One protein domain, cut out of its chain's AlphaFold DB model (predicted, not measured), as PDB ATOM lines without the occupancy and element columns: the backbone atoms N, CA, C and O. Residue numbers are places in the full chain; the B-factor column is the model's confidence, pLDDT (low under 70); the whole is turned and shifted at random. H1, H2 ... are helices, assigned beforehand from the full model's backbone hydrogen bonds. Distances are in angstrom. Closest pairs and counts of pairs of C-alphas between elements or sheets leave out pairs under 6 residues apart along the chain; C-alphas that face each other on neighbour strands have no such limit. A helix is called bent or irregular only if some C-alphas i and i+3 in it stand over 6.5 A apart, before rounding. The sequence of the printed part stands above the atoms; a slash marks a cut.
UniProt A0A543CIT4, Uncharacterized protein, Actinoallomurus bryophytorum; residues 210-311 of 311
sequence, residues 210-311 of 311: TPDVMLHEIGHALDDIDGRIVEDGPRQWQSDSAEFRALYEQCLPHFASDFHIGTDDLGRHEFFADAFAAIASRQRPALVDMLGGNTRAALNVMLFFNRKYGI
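AT A GLANCE: This is residues 210 to 311 of the 311 residues of an uncharacterized protein of Actinoallomurus bryophytorum (UniProt A0A543CIT4). Helix H4 runs through the middle, with H1 crossing it on one side and H2 and H6, side by side, on the other; H5 folds back from H4, H3 packs at its start, and a loop reaches out near Asp 232. The printed part has 102 residues, 67 of them in six named helices, H1 to H6 in order along the chain, with no named strand; the class is all helix. The whole is compact, radius of gyration of the C-alphas 12.8 A, spanning 41 by 26 by 23 A.

IN THESE COORDINATES: H1, residues 213 to 225, 18.2 A, begins at C-alpha (-13.499, -5.180, 60.611). H2, 242 to 254, 19.6 A, is only just irregular: C-alphas 250 and 253 are 7.0 A apart. H3 is 258 to 261, H4 266 to 280, 21.2 A, H5 284 to 290. H6, 295 to 309, 20.5 A, ends at C-alpha (-4.853, -15.348, 73.264).

HOW THE PARTS SIT: H4, the hub, touches H1 at a steep tilt of 61 degrees, closest C-alphas Ala 273 and Gly 219, 4.0 A. H4 and H5 form a hairpin. H2 touches H6, closest C-alphas Cys 251 and Ala 297, 6.1 A. Every O i to N i+4 pair is within hydrogen-bond range in H1, H4, H5 and H6, 6 of 9 in H2; H3 is too short.

THE WHOLE: The printed part has no cut. The link H1 to H2 is long. Residues 231 to 234 and 262 to 264 have pLDDT under 70.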
ATOM      1  N   THR A 210      -9.526  -4.703  55.393       80.69
ATOM      2  CA  THR A 210      -9.112  -5.676  56.428       80.69
ATOM      3  C   THR A 210      -9.916  -6.994  56.345       80.69
ATOM      4  O   THR A 210     -11.066  -6.960  55.896       80.69
ATOM      5  N   PRO A 211      -9.371  -8.164  56.758       80.69
ATOM      6  CA  PRO A 211     -10.056  -9.457  56.626       80.69
ATOM      7  C   PRO A 211     -11.388  -9.571  57.387       80.69
ATOM      8  O   PRO A 211     -12.292 -10.264  56.921       80.69
ATOM      9  N   ASP A 212     -11.511  -8.916  58.544       93.56
ATOM     10  CA  ASP A 212     -12.766  -8.719  59.278       93.56
ATOM     11  C   ASP A 212     -12.640  -7.455  60.142       93.56
ATOM     12  O   ASP A 212     -11.711  -7.343  60.939       93.56
ATOM     13  N   VAL A 213     -13.559  -6.502  59.962       94.62
ATOM     14  CA  VAL A 213     -13.499  -5.180  60.611       94.62
ATOM     15  C   VAL A 213     -13.614  -5.285  62.127       94.62
ATOM     16  O   VAL A 213     -12.813  -4.698  62.842       94.62
ATOM     17  N   MET A 214     -14.569  -6.068  62.630       96.75
ATOM     18  CA  MET A 214     -14.792  -6.190  64.070       96.75
ATOM     19  C   MET A 214     -13.588  -6.842  64.751       96.75
ATOM     20  O   MET A 214     -13.148  -6.392  65.804       96.75
ATOM     21  N   LEU A 215     -12.992  -7.858  64.125       97.94
ATOM     22  CA  LEU A 215     -11.781  -8.480  64.658       97.94
ATOM     23  C   LEU A 215     -10.546  -7.566  64.535       97.94
ATOM     24  O   LEU A 215      -9.662  -7.668  65.378       97.94
ATOM     25  N   HIS A 216     -10.483  -6.656  63.559       97.12
ATOM     26  CA  HIS A 216      -9.427  -5.637  63.467       97.12
ATOM     27  C   HIS A 216      -9.537  -4.611  64.612       97.12
ATOM     28  O   HIS A 216      -8.566  -4.433  65.350       97.12
ATOM     29  N   GLU A 217     -10.722  -4.037  64.870       96.62
ATOM     30  CA  GLU A 217     -10.912  -3.110  66.005       96.62
ATOM     31  C   GLU A 217     -10.672  -3.796  67.365       96.62
ATOM     32  O   GLU A 217     -10.100  -3.203  68.279       96.62
ATOM     33  N   ILE A 218     -11.032  -5.079  67.501       98.06
ATOM     34  CA  ILE A 218     -10.700  -5.894  68.685       98.06
ATOM     35  C   ILE A 218      -9.196  -6.141  68.799       98.06
ATOM     36  O   ILE A 218      -8.667  -6.213  69.907       98.06
ATOM     37  N   GLY A 219      -8.492  -6.241  67.674       97.88
ATOM     38  CA  GLY A 219      -7.038  -6.271  67.636       97.88
ATOM     39  C   GLY A 219      -6.436  -5.017  68.271       97.88
ATOM     40  O   GLY A 219      -5.611  -5.150  69.171       97.88
ATOM     41  N   HIS A 220      -6.903  -3.821  67.895       96.75
ATOM     42  CA  HIS A 220      -6.512  -2.564  68.549       96.75
ATOM     43  C   HIS A 220      -6.927  -2.500  70.027       96.75
ATOM     44  O   HIS A 220      -6.120  -2.115  70.872       96.75
ATOM     45  N   ALA A 221      -8.142  -2.936  70.369       96.62
ATOM     46  CA  ALA A 221      -8.607  -2.975  71.754       96.62
ATOM     47  C   ALA A 221      -7.729  -3.864  72.643       96.62
ATOM     48  O   ALA A 221      -7.334  -3.453  73.731       96.62
ATOM     49  N   LEU A 222      -7.383  -5.072  72.189       97.56
ATOM     50  CA  LEU A 222      -6.481  -5.973  72.911       97.56
ATOM     51  C   LEU A 222      -5.045  -5.436  72.973       97.56
ATOM     52  O   LEU A 222      -4.327  -5.781  73.914       97.56
ATOM     53  N   ASP A 223      -4.639  -4.610  72.006       96.44
ATOM     54  CA  ASP A 223      -3.334  -3.949  71.984       96.44
ATOM     55  C   ASP A 223      -3.234  -2.855  73.071       96.44
ATOM     56  O   ASP A 223      -2.261  -2.812  73.827       96.44
ATOM     57  N   ASP A 224      -4.279  -2.039  73.240       94.19
ATOM     58  CA  ASP A 224      -4.393  -1.083  74.351       94.19
ATOM     59  C   ASP A 224      -4.581  -1.788  75.711       94.19
ATOM     60  O   ASP A 224      -3.869  -1.480  76.673       94.19
ATOM     61  N   ILE A 225      -5.509  -2.748  75.812       94.44
ATOM     62  CA  ILE A 225      -5.887  -3.429  77.070       94.44
ATOM     63  C   ILE A 225      -4.711  -4.205  77.680       94.44
ATOM     64  O   ILE A 225      -4.471  -4.080  78.880       94.44
ATOM     65  N   ASP A 226      -3.945  -4.956  76.880       94.06
ATOM     66  CA  ASP A 226      -2.718  -5.625  77.357       94.06
ATOM     67  C   ASP A 226      -1.500  -4.678  77.421       94.06
ATOM     68  O   ASP A 226      -0.408  -5.080  77.841       94.06
ATOM     69  N   GLY A 227      -1.683  -3.426  76.997       89.38
ATOM     70  CA  GLY A 227      -0.710  -2.352  77.096       89.38
ATOM     71  C   GLY A 227      -0.362  -1.983  78.541       89.38
ATOM     72  O   GLY A 227      -1.112  -2.217  79.489       89.38
ATOM     73  N   ARG A 228       0.816  -1.384  78.729       82.44
ATOM     74  CA  ARG A 228       1.367  -1.048  80.046       82.44
ATOM     75  C   ARG A 228       1.270   0.442  80.329       82.44
ATOM     76  O   ARG A 228       1.684   1.274  79.524       82.44
ATOM     77  N   ILE A 229       0.808   0.768  81.532       71.62
ATOM     78  CA  ILE A 229       1.028   2.086  82.125       71.62
ATOM     79  C   ILE A 229       2.512   2.174  82.502       71.62
ATOM     80  O   ILE A 229       3.043   1.282  83.163       71.62
ATOM     81  N   VAL A 230       3.178   3.239  82.060       73.38
ATOM     82  CA  VAL A 230       4.535   3.610  82.476       73.38
ATOM     83  C   VAL A 230       4.381   4.768  83.458       73.38
ATOM     84  O   VAL A 230       3.701   5.732  83.124       73.38
ATOM     85  N   GLU A 231       4.965   4.674  84.656       62.91
ATOM     86  CA  GLU A 231       4.601   5.549  85.791       62.91
ATOM     87  C   GLU A 231       4.799   7.060  85.529       62.91
ATOM     88  O   GLU A 231       4.034   7.858  86.058       62.91
ATOM     89  N   ASP A 232       5.724   7.435  84.634       67.44
ATOM     90  CA  ASP A 232       5.946   8.813  84.155       67.44
ATOM     91  C   ASP A 232       5.913   8.921  82.606       67.44
ATOM     92  O   ASP A 232       6.610   9.745  82.008       67.44
ATOM     93  N   GLY A 233       5.164   8.054  81.911       65.12
ATOM     94  CA  GLY A 233       5.199   7.954  80.443       65.12
ATOM     95  C   GLY A 233       3.835   7.821  79.755       65.12
ATOM     96  O   GLY A 233       2.816   7.607  80.412       65.12
ATOM     97  N   PRO A 234       3.786   7.926  78.411       67.25
ATOM     98  CA  PRO A 234       2.602   7.530  77.657       67.25
ATOM     99  C   PRO A 234       2.315   6.037  77.876       67.25
ATOM    100  O   PRO A 234       3.240   5.234  78.034       67.25
ATOM    101  N   ARG A 235       1.032   5.658  77.858       70.56
ATOM    102  CA  ARG A 235       0.617   4.250  77.893       70.56
ATOM    103  C   ARG A 235       1.194   3.536  76.671       70.56
ATOM    104  O   ARG A 235       0.919   3.936  75.544       70.56
ATOM    105  N   GLN A 236       1.992   2.503  76.912       85.50
ATOM    106  CA  GLN A 236       2.565   1.668  75.862       85.50
ATOM    107  C   GLN A 236       1.543   0.622  75.444       85.50
ATOM    108  O   GLN A 236       0.982  -0.056  76.303       85.50
ATOM    109  N   TRP A 237       1.325   0.464  74.147       93.31
ATOM    110  CA  TRP A 237       0.487  -0.598  73.597       93.31
ATOM    111  C   TRP A 237       1.247  -1.932  73.699       93.31
ATOM    112  O   TRP A 237       2.475  -1.979  73.815       93.31
ATOM    113  N   GLN A 238       0.550  -3.059  73.698       95.12
ATOM    114  CA  GLN A 238       1.166  -4.385  73.785       95.12
ATOM    115  C   GLN A 238       2.106  -4.671  72.591       95.12
ATOM    116  O   GLN A 238       3.112  -5.377  72.734       95.12
ATOM    117  N   SER A 239       1.865  -4.073  71.432       94.94
ATOM    118  CA  SER A 239       2.732  -4.090  70.261       94.94
ATOM    119  C   SER A 239       4.016  -3.268  70.448       94.94
ATOM    120  O   SER A 239       4.989  -3.495  69.729       94.94
ATOM    121  N   ASP A 240       4.099  -2.397  71.461       93.12
ATOM    122  CA  ASP A 240       5.339  -1.718  71.883       93.12
ATOM    123  C   ASP A 240       6.245  -2.615  72.730       93.12
ATOM    124  O   ASP A 240       7.430  -2.317  72.907       93.12
ATOM    125  N   SER A 241       5.722  -3.728  73.254       92.69
ATOM    126  CA  SER A 241       6.514  -4.657  74.059       92.69
ATOM    127  C   SER A 241       7.699  -5.222  73.270       92.69
ATOM    128  O   SER A 241       7.609  -5.503  72.072       92.69
ATOM    129  N   ALA A 242       8.820  -5.453  73.959       93.12
ATOM    130  CA  ALA A 242      10.046  -5.947  73.333       93.12
ATOM    131  C   ALA A 242       9.863  -7.278  72.571       93.12
ATOM    132  O   ALA A 242      10.543  -7.500  71.574       93.12
ATOM    133  N   GLU A 243       8.928  -8.141  72.996       94.88
ATOM    134  CA  GLU A 243       8.595  -9.379  72.278       94.88
ATOM    135  C   GLU A 243       7.933  -9.091  70.922       94.88
ATOM    136  O   GLU A 243       8.369  -9.631  69.904       94.88
ATOM    137  N   PHE A 244       6.916  -8.219  70.881       96.25
ATOM    138  CA  PHE A 244       6.231  -7.912  69.624       96.25
ATOM    139  C   PHE A 244       7.068  -7.015  68.708       96.25
ATOM    140  O   PHE A 244       7.072  -7.231  67.498       96.25
ATOM    141  N   ARG A 245       7.858  -6.078  69.250       94.75
ATOM    142  CA  ARG A 245       8.818  -5.291  68.455       94.75
ATOM    143  C   ARG A 245       9.851  -6.189  67.770       94.75
ATOM    144  O   ARG A 245      10.005  -6.101  66.555       94.75
ATOM    145  N   ALA A 246      10.461  -7.130  68.496       95.81
ATOM    146  CA  ALA A 246      11.411  -8.083  67.914       95.81
ATOM    147  C   ALA A 246      10.768  -9.042  66.889       95.81
ATOM    148  O   ALA A 246      11.451  -9.534  65.988       95.81
ATOM    149  N   LEU A 247       9.465  -9.326  67.003       97.12
ATOM    150  CA  LEU A 247       8.692 -10.074  66.003       97.12
ATOM    151  C   LEU A 247       8.400  -9.225  64.754       97.12
ATOM    152  O   LEU A 247       8.633  -9.683  63.639       97.12
ATOM    153  N   TYR A 248       7.946  -7.985  64.931       95.81
ATOM    154  CA  TYR A 248       7.689  -7.024  63.855       95.81
ATOM    155  C   TYR A 248       8.963  -6.714  63.053       95.81
ATOM    156  O   TYR A 248       8.934  -6.710  61.825       95.81
ATOM    157  N   GLU A 249      10.113  -6.581  63.718       94.44
ATOM    158  CA  GLU A 249      11.425  -6.416  63.076       94.44
ATOM    159  C   GLU A 249      11.814  -7.610  62.178       94.44
ATOM    160  O   GLU A 249      12.457  -7.417  61.147       94.44
ATOM    161  N   GLN A 250      11.366  -8.833  62.497       94.81
ATOM    162  CA  GLN A 250      11.508 -10.005  61.613       94.81
ATOM    163  C   GLN A 250      10.515  -9.993  60.434       94.81
ATOM    164  O   GLN A 250      10.760 -10.658  59.427       94.81
ATOM    165  N   CYS A 251       9.404  -9.264  60.546       96.19
ATOM    166  CA  CYS A 251       8.387  -9.115  59.502       96.19
ATOM    167  C   CYS A 251       8.704  -7.977  58.514       96.19
ATOM    168  O   CYS A 251       8.365  -8.102  57.338       96.19
ATOM    169  N   LEU A 252       9.407  -6.920  58.951       93.31
ATOM    170  CA  LEU A 252       9.760  -5.747  58.133       93.31
ATOM    171  C   LEU A 252      10.310  -6.069  56.723       93.31
ATOM    172  O   LEU A 252       9.844  -5.446  55.769       93.31
ATOM    173  N   PRO A 253      11.226  -7.043  56.515       94.00
ATOM    174  CA  PRO A 253      11.752  -7.367  55.180       94.00
ATOM    175  C   PRO A 253      10.760  -8.090  54.249       94.00
ATOM    176  O   PRO A 253      11.140  -8.500  53.149       94.00
ATOM    177  N   HIS A 254       9.529  -8.335  54.706       95.31
ATOM    178  CA  HIS A 254       8.559  -9.219  54.059       95.31
ATOM    179  C   HIS A 254       7.183  -8.582  53.837       95.31
ATOM    180  O   HIS A 254       6.371  -9.176  53.132       95.31
ATOM    181  N   PHE A 255       6.911  -7.392  54.378       94.00
ATOM    182  CA  PHE A 255       5.622  -6.728  54.186       94.00
ATOM    183  C   PHE A 255       5.319  -6.441  52.708       94.00
ATOM    184  O   PHE A 255       6.131  -5.878  51.973       94.00
ATOM    185  N   ALA A 256       4.114  -6.814  52.273       89.38
ATOM    186  CA  ALA A 256       3.639  -6.629  50.900       89.38
ATOM    187  C   ALA A 256       3.058  -5.227  50.618       89.38
ATOM    188  O   ALA A 256       2.718  -4.923  49.468       89.38
ATOM    189  N   SER A 257       2.925  -4.393  51.655       83.69
ATOM    190  CA  SER A 257       2.304  -3.067  51.634       83.69
ATOM    191  C   SER A 257       3.077  -2.096  52.522       83.69
ATOM    192  O   SER A 257       3.368  -2.426  53.668       83.69
ATOM    193  N   ASP A 258       3.320  -0.876  52.037       83.62
ATOM    194  CA  ASP A 258       3.984   0.198  52.797       83.62
ATOM    195  C   ASP A 258       3.185   0.636  54.047       83.62
ATOM    196  O   ASP A 258       3.719   1.317  54.916       83.62
ATOM    197  N   PHE A 259       1.907   0.247  54.148       83.06
ATOM    198  CA  PHE A 259       1.026   0.518  55.292       83.06
ATOM    199  C   PHE A 259       1.585  -0.064  56.600       83.06
ATOM    200  O   PHE A 259       1.777   0.664  57.572       83.06
ATOM    201  N   HIS A 260       1.973  -1.343  56.581       86.25
ATOM    202  CA  HIS A 260       2.605  -2.044  57.707       86.25
ATOM    203  C   HIS A 260       4.115  -1.749  57.843       86.25
ATOM    204  O   HIS A 260       4.792  -2.356  58.662       86.25
ATOM    205  N   ILE A 261       4.651  -0.821  57.038       83.06
ATOM    206  CA  ILE A 261       6.035  -0.299  57.093       83.06
ATOM    207  C   ILE A 261       6.011   1.204  57.463       83.06
ATOM    208  O   ILE A 261       6.981   1.930  57.240       83.06
ATOM    209  N   GLY A 262       4.873   1.701  57.964       65.31
ATOM    210  CA  GLY A 262       4.620   3.123  58.188       65.31
ATOM    211  C   GLY A 262       5.656   3.821  59.075       65.31
ATOM    212  O   GLY A 262       6.318   3.202  59.907       65.31
ATOM    213  N   THR A 263       5.784   5.137  58.895       57.91
ATOM    214  CA  THR A 263       6.540   5.991  59.819       57.91
ATOM    215  C   THR A 263       5.893   5.986  61.200       57.91
ATOM    216  O   THR A 263       4.666   5.969  61.305       57.91
ATOM    217  N   ASP A 264       6.736   6.068  62.230       67.88
ATOM    218  CA  ASP A 264       6.359   5.997  63.643       67.88
ATOM    219  C   ASP A 264       5.704   4.648  64.013       67.88
ATOM    220  O   ASP A 264       5.782   3.667  63.271       67.88
ATOM    221  N   ASP A 265       5.125   4.540  65.209       78.88
ATOM    222  CA  ASP A 265       4.674   3.248  65.743       78.88
ATOM    223  C   ASP A 265       3.367   2.721  65.102       78.88
ATOM    224  O   ASP A 265       3.082   1.524  65.183       78.88
ATOM    225  N   LEU A 266       2.644   3.570  64.356       85.44
ATOM    226  CA  LEU A 266       1.364   3.266  63.699       85.44
ATOM    227  C   LEU A 266       1.392   1.976  62.867       85.44
ATOM    228  O   LEU A 266       0.549   1.106  63.067       85.44
ATOM    229  N   GLY A 267       2.385   1.801  61.986       89.75
ATOM    230  CA  GLY A 267       2.475   0.619  61.110       89.75
ATOM    231  C   GLY A 267       2.576  -0.715  61.865       89.75
ATOM    232  O   GLY A 267       2.239  -1.766  61.318       89.75
ATOM    233  N   ARG A 268       2.989  -0.675  63.141       93.12
ATOM    234  CA  ARG A 268       3.082  -1.836  64.030       93.12
ATOM    235  C   ARG A 268       1.773  -2.117  64.771       93.12
ATOM    236  O   ARG A 268       1.432  -3.292  64.898       93.12
ATOM    237  N   HIS A 269       1.045  -1.087  65.207       93.19
ATOM    238  CA  HIS A 269      -0.300  -1.235  65.788       93.19
ATOM    239  C   HIS A 269      -1.290  -1.774  64.736       93.19
ATOM    240  O   HIS A 269      -2.013  -2.734  64.985       93.19
ATOM    241  N   GLU A 270      -1.251  -1.218  63.521       92.88
ATOM    242  CA  GLU A 270      -2.031  -1.670  62.355       92.88
ATOM    243  C   GLU A 270      -1.726  -3.135  62.002       92.88
ATOM    244  O   GLU A 270      -2.625  -3.945  61.782       92.88
ATOM    245  N   PHE A 271      -0.442  -3.522  62.016       95.50
ATOM    246  CA  PHE A 271      -0.059  -4.916  61.796       95.50
ATOM    247  C   PHE A 271      -0.524  -5.847  62.922       95.50
ATOM    248  O   PHE A 271      -0.899  -6.985  62.647       95.50
ATOM    249  N   PHE A 272      -0.517  -5.396  64.179       96.94
ATOM    250  CA  PHE A 272      -1.057  -6.170  65.297       96.94
ATOM    251  C   PHE A 272      -2.555  -6.449  65.095       96.94
ATOM    252  O   PHE A 272      -2.981  -7.601  65.209       96.94
ATOM    253  N   ALA A 273      -3.325  -5.424  64.716       96.62
ATOM    254  CA  ALA A 273      -4.757  -5.525  64.458       96.62
ATOM    255  C   ALA A 273      -5.093  -6.441  63.271       96.62
ATOM    256  O   ALA A 273      -5.840  -7.412  63.430       96.62
ATOM    257  N   ASP A 274      -4.481  -6.220  62.105       95.75
ATOM    258  CA  ASP A 274      -4.692  -7.074  60.929       95.75
ATOM    259  C   ASP A 274      -4.221  -8.523  61.154       95.75
ATOM    260  O   ASP A 274      -4.859  -9.467  60.677       95.75
ATOM    261  N   ALA A 275      -3.123  -8.736  61.891       96.88
ATOM    262  CA  ALA A 275      -2.651 -10.080  62.216       96.88
ATOM    263  C   ALA A 275      -3.618 -10.810  63.159       96.88
ATOM    264  O   ALA A 275      -3.918 -11.981  62.914       96.88
ATOM    265  N   PHE A 276      -4.148 -10.132  64.184       97.94
ATOM    266  CA  PHE A 276      -5.206 -10.686  65.031       97.94
ATOM    267  C   PHE A 276      -6.441 -11.040  64.189       97.94
ATOM    268  O   PHE A 276      -6.897 -12.186  64.231       97.94
ATOM    269  N   ALA A 277      -6.923 -10.111  63.355       97.12
ATOM    270  CA  ALA A 277      -8.094 -10.310  62.502       97.12
ATOM    271  C   ALA A 277      -7.935 -11.506  61.549       97.12
ATOM    272  O   ALA A 277      -8.825 -12.358  61.456       97.12
ATOM    273  N   ALA A 278      -6.782 -11.630  60.883       96.62
ATOM    274  CA  ALA A 278      -6.478 -12.740  59.977       96.62
ATOM    275  C   ALA A 278      -6.374 -14.104  60.688       96.62
ATOM    276  O   ALA A 278      -6.668 -15.138  60.082       96.62
ATOM    277  N   ILE A 279      -5.968 -14.136  61.962       96.88
ATOM    278  CA  ILE A 279      -5.876 -15.377  62.748       96.88
ATOM    279  C   ILE A 279      -7.248 -15.757  63.317       96.88
ATOM    280  O   ILE A 279      -7.701 -16.880  63.083       96.88
ATOM    281  N   ALA A 280      -7.934 -14.828  63.989       96.44
ATOM    282  CA  ALA A 280      -9.229 -15.057  64.633       96.44
ATOM    283  C   ALA A 280     -10.331 -15.422  63.618       96.44
ATOM    284  O   ALA A 280     -11.045 -16.405  63.815       96.44
ATOM    285  N   SER A 281     -10.393 -14.740  62.464       94.81
ATOM    286  CA  SER A 281     -11.307 -15.095  61.357       94.81
ATOM    287  C   SER A 281     -10.900 -16.370  60.599       94.81
ATOM    288  O   SER A 281     -11.541 -16.760  59.623       94.81
ATOM    289  N   ARG A 282      -9.815 -17.037  61.024       94.12
ATOM    290  CA  ARG A 282      -9.210 -18.229  60.402       94.12
ATOM    291  C   ARG A 282      -8.649 -17.984  58.988       94.12
ATOM    292  O   ARG A 282      -8.172 -18.928  58.351       94.12
ATOM    293  N   GLN A 283      -8.602 -16.732  58.522       93.12
ATOM    294  CA  GLN A 283      -8.062 -16.281  57.230       93.12
ATOM    295  C   GLN A 283      -6.519 -16.265  57.178       93.12
ATOM    296  O   GLN A 283      -5.887 -15.319  56.713       93.12
ATOM    297  N   ARG A 284      -5.890 -17.375  57.579       91.50
ATOM    298  CA  ARG A 284      -4.428 -17.572  57.580       91.50
ATOM    299  C   ARG A 284      -3.722 -17.226  56.250       91.50
ATOM    300  O   ARG A 284      -2.601 -16.727  56.329       91.50
ATOM    301  N   PRO A 285      -4.316 -17.427  55.049       94.00
ATOM    302  CA  PRO A 285      -3.720 -16.950  53.800       94.00
ATOM    303  C   PRO A 285      -3.498 -15.433  53.762       94.00
ATOM    304  O   PRO A 285      -2.444 -15.009  53.310       94.00
ATOM    305  N   ALA A 286      -4.407 -14.623  54.322       93.19
ATOM    306  CA  ALA A 286      -4.257 -13.167  54.347       93.19
ATOM    307  C   ALA A 286      -3.015 -12.731  55.146       93.19
ATOM    308  O   ALA A 286      -2.286 -11.849  54.709       93.19
ATOM    309  N   LEU A 287      -2.704 -13.401  56.264       95.69
ATOM    310  CA  LEU A 287      -1.466 -13.158  57.019       95.69
ATOM    311  C   LEU A 287      -0.203 -13.543  56.228       95.69
ATOM    312  O   LEU A 287       0.822 -12.870  56.329       95.69
ATOM    313  N   VAL A 288      -0.269 -14.606  55.421       96.50
ATOM    314  CA  VAL A 288       0.832 -14.998  54.527       96.50
ATOM    315  C   VAL A 288       1.001 -13.983  53.389       96.50
ATOM    316  O   VAL A 288       2.136 -13.632  53.069       96.50
ATOM    317  N   ASP A 289      -0.093 -13.471  52.824       94.69
ATOM    318  CA  ASP A 289      -0.079 -12.466  51.754       94.69
ATOM    319  C   ASP A 289       0.402 -11.092  52.252       94.69
ATOM    320  O   ASP A 289       1.220 -10.458  51.583       94.69
ATOM    321  N   MET A 290      -0.007 -10.660  53.455       94.44
ATOM    322  CA  MET A 290       0.529  -9.457  54.120       94.44
ATOM    323  C   MET A 290       2.046  -9.534  54.311       94.44
ATOM    324  O   MET A 290       2.741  -8.532  54.145       94.44
ATOM    325  N   LEU A 291       2.567 -10.731  54.590       96.31
ATOM    326  CA  LEU A 291       3.994 -11.028  54.737       96.31
ATOM    327  C   LEU A 291       4.635 -11.537  53.430       96.31
ATOM    328  O   LEU A 291       5.611 -12.292  53.462       96.31
ATOM    329  N   GLY A 292       4.086 -11.155  52.271       94.31
ATOM    330  CA  GLY A 292       4.729 -11.327  50.963       94.31
ATOM    331  C   GLY A 292       4.943 -12.782  50.535       94.31
ATOM    332  O   GLY A 292       5.841 -13.067  49.743       94.31
ATOM    333  N   GLY A 293       4.160 -13.714  51.082       95.88
ATOM    334  CA  GLY A 293       4.324 -15.157  50.904       95.88
ATOM    335  C   GLY A 293       5.237 -15.831  51.938       95.88
ATOM    336  O   GLY A 293       5.431 -17.047  51.870       95.88
ATOM    337  N   ASN A 294       5.806 -15.098  52.905       96.50
ATOM    338  CA  ASN A 294       6.710 -15.667  53.907       96.50
ATOM    339  C   ASN A 294       5.948 -16.424  55.008       96.50
ATOM    340  O   ASN A 294       5.669 -15.916  56.098       96.50
ATOM    341  N   THR A 295       5.686 -17.701  54.738       96.50
ATOM    342  CA  THR A 295       5.039 -18.635  55.669       96.50
ATOM    343  C   THR A 295       5.784 -18.806  56.995       96.50
ATOM    344  O   THR A 295       5.141 -19.068  58.008       96.50
ATOM    345  N   ARG A 296       7.114 -18.629  57.044       96.81
ATOM    346  CA  ARG A 296       7.882 -18.718  58.301       96.81
ATOM    347  C   ARG A 296       7.631 -17.507  59.199       96.81
ATOM    348  O   ARG A 296       7.448 -17.686  60.399       96.81
ATOM    349  N   ALA A 297       7.587 -16.303  58.627       96.88
ATOM    350  CA  ALA A 297       7.213 -15.099  59.365       96.88
ATOM    351  C   ALA A 297       5.761 -15.205  59.866       96.88
ATOM    352  O   ALA A 297       5.511 -15.027  61.056       96.88
ATOM    353  N   ALA A 298       4.828 -15.621  58.999       97.44
ATOM    354  CA  ALA A 298       3.429 -15.835  59.375       97.44
ATOM    355  C   ALA A 298       3.265 -16.855  60.519       97.44
ATOM    356  O   ALA A 298       2.505 -16.611  61.452       97.44
ATOM    357  N   LEU A 299       4.016 -17.965  60.505       97.44
ATOM    358  CA  LEU A 299       4.006 -18.951  61.593       97.44
ATOM    359  C   LEU A 299       4.550 -18.388  62.915       97.44
ATOM    360  O   LEU A 299       3.979 -18.680  63.964       97.44
ATOM    361  N   ASN A 300       5.604 -17.562  62.893       97.88
ATOM    362  CA  ASN A 300       6.099 -16.894  64.105       97.88
ATOM    363  C   ASN A 300       5.032 -15.961  64.710       97.88
ATOM    364  O   ASN A 300       4.857 -15.942  65.928       97.88
ATOM    365  N   VAL A 301       4.293 -15.237  63.861       98.00
ATOM    366  CA  VAL A 301       3.199 -14.341  64.273       98.00
ATOM    367  C   VAL A 301       2.021 -15.136  64.836       98.00
ATOM    368  O   VAL A 301       1.572 -14.855  65.946       98.00
ATOM    369  N   MET A 302       1.593 -16.202  64.153       97.81
ATOM    370  CA  MET A 302       0.582 -17.130  64.674       97.81
ATOM    371  C   MET A 302       0.969 -17.699  66.043       97.81
ATOM    372  O   MET A 302       0.135 -17.751  66.939       97.81
ATOM    373  N   LEU A 303       2.233 -18.085  66.240       97.75
ATOM    374  CA  LEU A 303       2.711 -18.606  67.523       97.75
ATOM    375  C   LEU A 303       2.703 -17.557  68.645       97.75
ATOM    376  O   LEU A 303       2.576 -17.944  69.805       97.75
ATOM    377  N   PHE A 304       2.850 -16.263  68.344       97.81
ATOM    378  CA  PHE A 304       2.701 -15.193  69.338       97.81
ATOM    379  C   PHE A 304       1.239 -15.054  69.784       97.81
ATOM    380  O   PHE A 304       0.947 -15.200  70.973       97.81
ATOM    381  N   PHE A 305       0.310 -14.872  68.838       97.75
ATOM    382  CA  PHE A 305      -1.116 -14.740  69.153       97.75
ATOM    383  C   PHE A 305      -1.683 -16.009  69.809       97.75
ATOM    384  O   PHE A 305      -2.427 -15.906  70.782       97.75
ATOM    385  N   ASN A 306      -1.256 -17.200  69.381       96.62
ATOM    386  CA  ASN A 306      -1.671 -18.462  69.994       96.62
ATOM    387  C   ASN A 306      -1.211 -18.592  71.458       96.62
ATOM    388  O   ASN A 306      -2.022 -18.928  72.319       96.62
ATOM    389  N   ARG A 307       0.056 -18.258  71.773       96.44
ATOM    390  CA  ARG A 307       0.567 -18.266  73.163       96.44
ATOM    391  C   ARG A 307      -0.187 -17.308  74.086       96.44
ATOM    392  O   ARG A 307      -0.257 -17.568  75.284       96.44
ATOM    393  N   LYS A 308      -0.663 -16.184  73.547       94.88
ATOM    394  CA  LYS A 308      -1.159 -15.048  74.333       94.88
ATOM    395  C   LYS A 308      -2.688 -14.971  74.425       94.88
ATOM    396  O   LYS A 308      -3.199 -14.502  75.437       94.88
ATOM    397  N   TYR A 309      -3.395 -15.455  73.403       95.94
ATOM    398  CA  TYR A 309      -4.853 -15.348  73.264       95.94
ATOM    399  C   TYR A 309      -5.555 -16.676  72.914       95.94
ATOM    400  O   TYR A 309      -6.781 -16.727  72.911       95.94
ATOM    401  N   GLY A 310      -4.812 -17.758  72.637       94.06
ATOM    402  CA  GLY A 310      -5.372 -19.101  72.409       94.06
ATOM    403  C   GLY A 310      -5.981 -19.366  71.022       94.06
ATOM    404  O   GLY A 310      -6.631 -20.399  70.850       94.06
ATOM    405  N   ILE A 311      -5.773 -18.466  70.053       92.31
ATOM    406  CA  ILE A 311      -6.309 -18.515  68.670       92.31
ATOM    407  C   ILE A 311      -5.353 -19.142  67.638       92.31
ATOM    408  O   ILE A 311      -4.138 -19.214  67.932       92.31
TER     409      ILE A 311